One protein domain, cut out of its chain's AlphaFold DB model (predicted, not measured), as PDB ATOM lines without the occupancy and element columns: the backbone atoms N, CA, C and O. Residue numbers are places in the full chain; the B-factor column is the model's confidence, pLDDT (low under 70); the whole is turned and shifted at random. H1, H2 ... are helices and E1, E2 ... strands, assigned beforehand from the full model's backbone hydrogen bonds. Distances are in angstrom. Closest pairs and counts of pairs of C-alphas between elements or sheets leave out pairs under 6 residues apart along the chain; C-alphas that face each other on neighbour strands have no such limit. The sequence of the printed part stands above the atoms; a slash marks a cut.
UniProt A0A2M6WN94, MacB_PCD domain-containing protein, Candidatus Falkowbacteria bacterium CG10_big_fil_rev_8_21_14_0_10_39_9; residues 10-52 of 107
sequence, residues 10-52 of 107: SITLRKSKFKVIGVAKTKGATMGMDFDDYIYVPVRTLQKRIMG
ATOM      1  N   SER A  10       2.176 -51.418  54.065       93.31
ATOM      2  CA  SER A  10       3.099 -50.739  54.972       93.31
ATOM      3  C   SER A  10       4.546 -51.025  54.593       93.31
ATOM      4  O   SER A  10       4.920 -52.181  54.416       93.31
ATOM      5  N   ILE A  11       5.362 -49.979  54.550       91.88
ATOM      6  CA  ILE A  11       6.817 -50.049  54.415       91.88
ATOM      7  C   ILE A  11       7.472 -49.512  55.687       91.88
ATOM      8  O   ILE A  11       6.898 -48.676  56.388       91.88
ATOM      9  N   THR A  12       8.674 -49.986  55.999       91.25
ATOM     10  CA  THR A  12       9.442 -49.489  57.148       91.25
ATOM     11  C   THR A  12      10.603 -48.646  56.645       91.25
ATOM     12  O   THR A  12      11.453 -49.145  55.915       91.25
ATOM     13  N   LEU A  13      10.646 -47.377  57.048       89.25
ATOM     14  CA  LEU A  13      11.769 -46.477  56.795       89.25
ATOM     15  C   LEU A  13      12.490 -46.230  58.123       89.25
ATOM     16  O   LEU A  13      11.913 -45.678  59.067       89.25
ATOM     17  N   ARG A  14      13.752 -46.667  58.213       86.06
ATOM     18  CA  ARG A  14      14.521 -46.752  59.469       86.06
ATOM     19  C   ARG A  14      13.755 -47.525  60.556       86.06
ATOM     20  O   ARG A  14      13.728 -48.746  60.529       86.06
ATOM     21  N   LYS A  15      13.139 -46.818  61.509       87.06
ATOM     22  CA  LYS A  15      12.386 -47.386  62.645       87.06
ATOM     23  C   LYS A  15      10.886 -47.062  62.599       87.06
ATOM     24  O   LYS A  15      10.159 -47.407  63.523       87.06
ATOM     25  N   SER A  16      10.420 -46.384  61.548       89.75
ATOM     26  CA  SER A  16       9.040 -45.904  61.425       89.75
ATOM     27  C   SER A  16       8.297 -46.626  60.302       89.75
ATOM     28  O   SER A  16       8.837 -46.804  59.210       89.75
ATOM     29  N   LYS A  17       7.043 -47.016  60.556       93.31
ATOM     30  CA  LYS A  17       6.150 -47.596  59.541       93.31
ATOM     31  C   LYS A  17       5.383 -46.501  58.803       93.31
ATOM     32  O   LYS A  17       4.843 -45.590  59.430       93.31
ATOM     33  N   PHE A  18       5.296 -46.632  57.484       93.81
ATOM     34  CA  PHE A  18       4.570 -45.739  56.584       93.81
ATOM     35  C   PHE A  18       3.634 -46.543  55.695       93.81
ATOM     36  O   PHE A  18       3.977 -47.641  55.271       93.81
ATOM     37  N   LYS A  19       2.464 -45.984  55.391       94.81
ATOM     38  CA  LYS A  19       1.520 -46.557  54.430       94.81
ATOM     39  C   LYS A  19       1.763 -45.947  53.054       94.81
ATOM     40  O   LYS A  19       1.832 -44.724  52.930       94.81
ATOM     41  N   VAL A  20       1.841 -46.787  52.030       95.06
ATOM     42  CA  VAL A  20       1.908 -46.346  50.633       95.06
ATOM     43  C   VAL A  20       0.534 -45.816  50.214       95.06
ATOM     44  O   VAL A  20      -0.478 -46.500  50.380       95.06
ATOM     45  N   ILE A  21       0.488 -44.590  49.688       94.81
ATOM     46  CA  ILE A  21      -0.757 -43.925  49.253       94.81
ATOM     47  C   ILE A  21      -0.855 -43.742  47.735       94.81
ATOM     48  O   ILE A  21      -1.897 -43.328  47.242       94.81
ATOM     49  N   GLY A  22       0.214 -44.038  46.999       93.00
ATOM     50  CA  GLY A  22       0.270 -43.888  45.551       93.00
ATOM     51  C   GLY A  22       1.607 -44.362  44.994       93.00
ATOM     52  O   GLY A  22       2.552 -44.599  45.748       93.00
ATOM     53  N   VAL A  23       1.661 -44.491  43.671       92.12
ATOM     54  CA  VAL A  23       2.853 -44.878  42.910       92.12
ATOM     55  C   VAL A  23       3.075 -43.824  41.836       92.12
ATOM     56  O   VAL A  23       2.136 -43.445  41.134       92.12
ATOM     57  N   ALA A  24       4.300 -43.311  41.740       90.56
ATOM     58  CA  ALA A  24       4.661 -42.367  40.693       90.56
ATOM     59  C   ALA A  24       4.700 -43.075  39.329       90.56
ATOM     60  O   ALA A  24       4.966 -44.272  39.241       90.56
ATOM     61  N   LYS A  25       4.444 -42.330  38.251       89.56
ATOM     62  CA  LYS A  25       4.644 -42.853  36.897       89.56
ATOM     63  C   LYS A  25       6.134 -43.126  36.680       89.56
ATOM     64  O   LYS A  25       6.950 -42.265  36.998       89.56
ATOM     65  N   THR A  26       6.444 -44.273  36.079       86.94
ATOM     66  CA  THR A  26       7.793 -44.645  35.643       86.94
ATOM     67  C   THR A  26       8.416 -43.530  34.808       86.94
ATOM     68  O   THR A  26       7.805 -43.048  33.843       86.94
ATOM     69  N   LYS A  27       9.621 -43.122  35.195       82.56
ATOM     70  CA  LYS A  27      10.424 -42.104  34.515       82.56
ATOM     71  C   LYS A  27      11.714 -42.700  33.940       82.56
ATOM     72  O   LYS A  27      12.213 -42.157  32.956       82.56
ATOM     73  N   GLY A  28      12.190 -43.824  34.483       78.75
ATOM     74  CA  GLY A  28      13.423 -44.489  34.073       78.75
ATOM     75  C   GLY A  28      14.689 -43.770  34.541       78.75
ATOM     76  O   GLY A  28      14.650 -42.673  35.110       78.75
ATOM     77  N   ALA A  29      15.837 -44.387  34.262       81.88
ATOM     78  CA  ALA A  29      17.135 -43.814  34.576       81.88
ATOM     79  C   ALA A  29      17.492 -42.660  33.624       81.88
ATOM     80  O   ALA A  29      17.394 -42.772  32.402       81.88
ATOM     81  N   THR A  30      17.917 -41.525  34.173       75.69
ATOM     82  CA  THR A  30      18.379 -40.357  33.409       75.69
ATOM     83  C   THR A  30      19.522 -39.691  34.165       75.69
ATOM     84  O   THR A  30      19.460 -39.561  35.384       75.69
ATOM     85  N   MET A  31      20.568 -39.254  33.452       71.94
ATOM     86  CA  MET A  31      21.727 -38.560  34.046       71.94
ATOM     87  C   MET A  31      22.394 -39.367  35.180       71.94
ATOM     88  O   MET A  31      22.789 -38.812  36.199       71.94
ATOM     89  N   GLY A  32      22.459 -40.696  35.027       72.00
ATOM     90  CA  GLY A  32      23.038 -41.606  36.023       72.00
ATOM     91  C   GLY A  32      22.188 -41.840  37.279       72.00
ATOM     92  O   GLY A  32      22.634 -42.548  38.176       72.00
ATOM     93  N   MET A  33      20.975 -41.282  37.355       77.81
ATOM     94  CA  MET A  33      20.043 -41.483  38.468       77.81
ATOM     95  C   MET A  33      18.826 -42.284  38.016       77.81
ATOM     96  O   MET A  33      18.190 -41.926  37.024       77.81
ATOM     97  N   ASP A  34      18.477 -43.330  38.767       84.44
ATOM     98  CA  ASP A  34      17.224 -44.060  38.583       84.44
ATOM     99  C   ASP A  34      16.126 -43.457  39.462       84.44
ATOM    100  O   ASP A  34      16.150 -43.577  40.686       84.44
ATOM    101  N   PHE A  35      15.182 -42.757  38.833       83.12
ATOM    102  CA  PHE A  35      14.076 -42.111  39.538       83.12
ATOM    103  C   PHE A  35      12.986 -43.094  39.971       83.12
ATOM    104  O   PHE A  35      12.131 -42.713  40.778       83.12
ATOM    105  N   ASP A  36      13.001 -44.324  39.458       84.62
ATOM    106  CA  ASP A  36      11.982 -45.324  39.766       84.62
ATOM    107  C   ASP A  36      12.233 -45.997  41.131       84.62
ATOM    108  O   ASP A  36      11.298 -46.519  41.739       84.62
ATOM    109  N   ASP A  37      13.446 -45.861  41.678       86.75
ATOM    110  CA  ASP A  37      13.835 -46.358  43.006       86.75
ATOM    111  C   ASP A  37      13.635 -45.329  44.143       86.75
ATOM    112  O   ASP A  37      14.067 -45.531  45.283       86.75
ATOM    113  N   TYR A  38      12.964 -44.204  43.868       88.44
ATOM    114  CA  TYR A  38      12.759 -43.128  44.844       88.44
ATOM    115  C   TYR A  38      11.446 -43.265  45.622       88.44
ATOM    116  O   TYR A  38      10.379 -43.545  45.076       88.44
ATOM    117  N   ILE A  39      11.502 -42.944  46.919       90.25
ATOM    118  CA  ILE A  39      10.328 -42.834  47.793       90.25
ATOM    119  C   ILE A  39      10.113 -41.368  48.164       90.25
ATOM    120  O   ILE A  39      10.993 -40.720  48.732       90.25
ATOM    121  N   TYR A  40       8.906 -40.863  47.915       91.94
ATOM    122  CA  TYR A  40       8.507 -39.508  48.285       91.94
ATOM    123  C   TYR A  40       7.732 -39.511  49.605       91.94
ATOM    124  O   TYR A  40       6.766 -40.252  49.785       91.94
ATOM    125  N   VAL A  41       8.145 -38.647  50.531       93.12
ATOM    126  CA  VAL A  41       7.515 -38.456  51.844       93.12
ATOM    127  C   VAL A  41       7.404 -36.951  52.103       93.12
ATOM    128  O   VAL A  41       8.306 -36.212  51.705       93.12
ATOM    129  N   PRO A  42       6.350 -36.458  52.781       93.56
ATOM    130  CA  PRO A  42       6.269 -35.046  53.142       93.56
ATOM    131  C   PRO A  42       7.509 -34.583  53.920       93.56
ATOM    132  O   PRO A  42       7.904 -35.222  54.899       93.56
ATOM    133  N   VAL A  43       8.088 -33.446  53.523       94.12
ATOM    134  CA  VAL A  43       9.372 -32.946  54.055       94.12
ATOM    135  C   VAL A  43       9.394 -32.852  55.583       94.12
ATOM    136  O   VAL A  43      10.302 -33.375  56.224       94.12
ATOM    137  N   ARG A  44       8.330 -32.308  56.191       94.31
ATOM    138  CA  ARG A  44       8.211 -32.187  57.655       94.31
ATOM    139  C   ARG A  44       8.203 -33.546  58.357       94.31
ATOM    140  O   ARG A  44       8.684 -33.660  59.481       94.31
ATOM    141  N   THR A  45       7.650 -34.572  57.713       93.38
ATOM    142  CA  THR A  45       7.616 -35.937  58.250       93.38
ATOM    143  C   THR A  45       9.008 -36.554  58.234       93.38
ATOM    144  O   THR A  45       9.421 -37.127  59.241       93.38
ATOM    145  N   LEU A  46       9.743 -36.397  57.130       92.56
ATOM    146  CA  LEU A  46      11.125 -36.863  57.009       92.56
ATOM    147  C   LEU A  46      12.032 -36.171  58.043       92.56
ATOM    148  O   LEU A  46      12.695 -36.851  58.828       92.56
ATOM    149  N   GLN A  47      11.976 -34.839  58.111       94.19
ATOM    150  CA  GLN A  47      12.728 -34.020  59.065       94.19
ATOM    151  C   GLN A  47      12.477 -34.447  60.516       94.19
ATOM    152  O   GLN A  47      13.409 -34.838  61.214       94.19
ATOM    153  N   LYS A  48      11.211 -34.466  60.957       92.25
ATOM    154  CA  LYS A  48      10.876 -34.684  62.375       92.25
ATOM    155  C   LYS A  48      10.901 -36.145  62.814       92.25
ATOM    156  O   LYS A  48      11.297 -36.424  63.940       92.25
ATOM    157  N   ARG A  49      10.429 -37.083  61.982       91.44
ATOM    158  CA  ARG A  49      10.258 -38.492  62.400       91.44
ATOM    159  C   ARG A  49      11.424 -39.398  62.029       91.44
ATOM    160  O   ARG A  49      11.549 -40.471  62.614       91.44
ATOM    161  N   ILE A  50      12.229 -39.021  61.036       91.06
ATOM    162  CA  ILE A  50      13.274 -39.899  60.495       91.06
ATOM    163  C   ILE A  50      14.666 -39.316  60.730       91.06
ATOM    164  O   ILE A  50      15.563 -40.059  61.136       91.06
ATOM    165  N   MET A  51      14.860 -38.025  60.451       91.81
ATOM    166  CA  MET A  51      16.184 -37.397  60.446       91.81
ATOM    167  C   MET A  51      16.542 -36.677  61.747       91.81
ATOM    168  O   MET A  51      17.710 -36.687  62.112       91.81
ATOM    169  N   GLY A  52      15.566 -36.095  62.446       92.56
ATOM    170  CA  GLY A  52      15.814 -35.281  63.639       92.56
ATOM    171  C   GLY A  52      16.471 -33.936  63.322       92.56
ATOM    172  O   GLY A  52      17.258 -33.454  64.126       92.56
TER     173      GLY A  52
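Overview. This is residues 10 to 52 of the 107 residues of the protein "MacB_PCD domain-containing protein" of Candidatus Falkowbacteria bacterium CG10_big_fil_rev_8_21_14_0_10_39_9 (UniProt A0A2M6WN94). With little regular structure, the domain is a small two-stranded hairpin, E1 and E2, with one short helix, H1, near its turn, and a long loop, residues 20 to 42, that reaches away and folds back near Met 31. The printed part has 43 residues, 17 in named elements, in the order E1, E2, H1; the class is mixed, the sheet antiparallel. The whole is loose, with a radius of gyration of the C-alphas of 12.3 A, and spans 30 by 20 by 16 A, only just elongated.

Along the chain. E1, residues 10 to 13, is 9.8 A long and begins at C-alpha 10 (3.099, -50.739, 54.972). E2, residues 16 to 19, is 10.3 A long. H1, residues 43 to 51, is 10.3 A long and ends at C-alpha 51 (16.184, -37.397, 60.446).

Arrangement. E1 and E2 form a hairpin, antiparallel at 143 degrees; N 11 and O 18 are within hydrogen-bond range at 2.8 A. The closest C-alphas of E2 and H1, Ser 16 and Ile 50, are 7.4 A apart. In H1, 4 of 5 O i to N i+4 pairs are within range.

Size, cuts and confidence. The farthest C-alphas, Lys 15 and Met 31, are 31.4 A apart. The E2 to H1 link is long. The printed part has no cut, and no printed residue is under 70 in pLDDT.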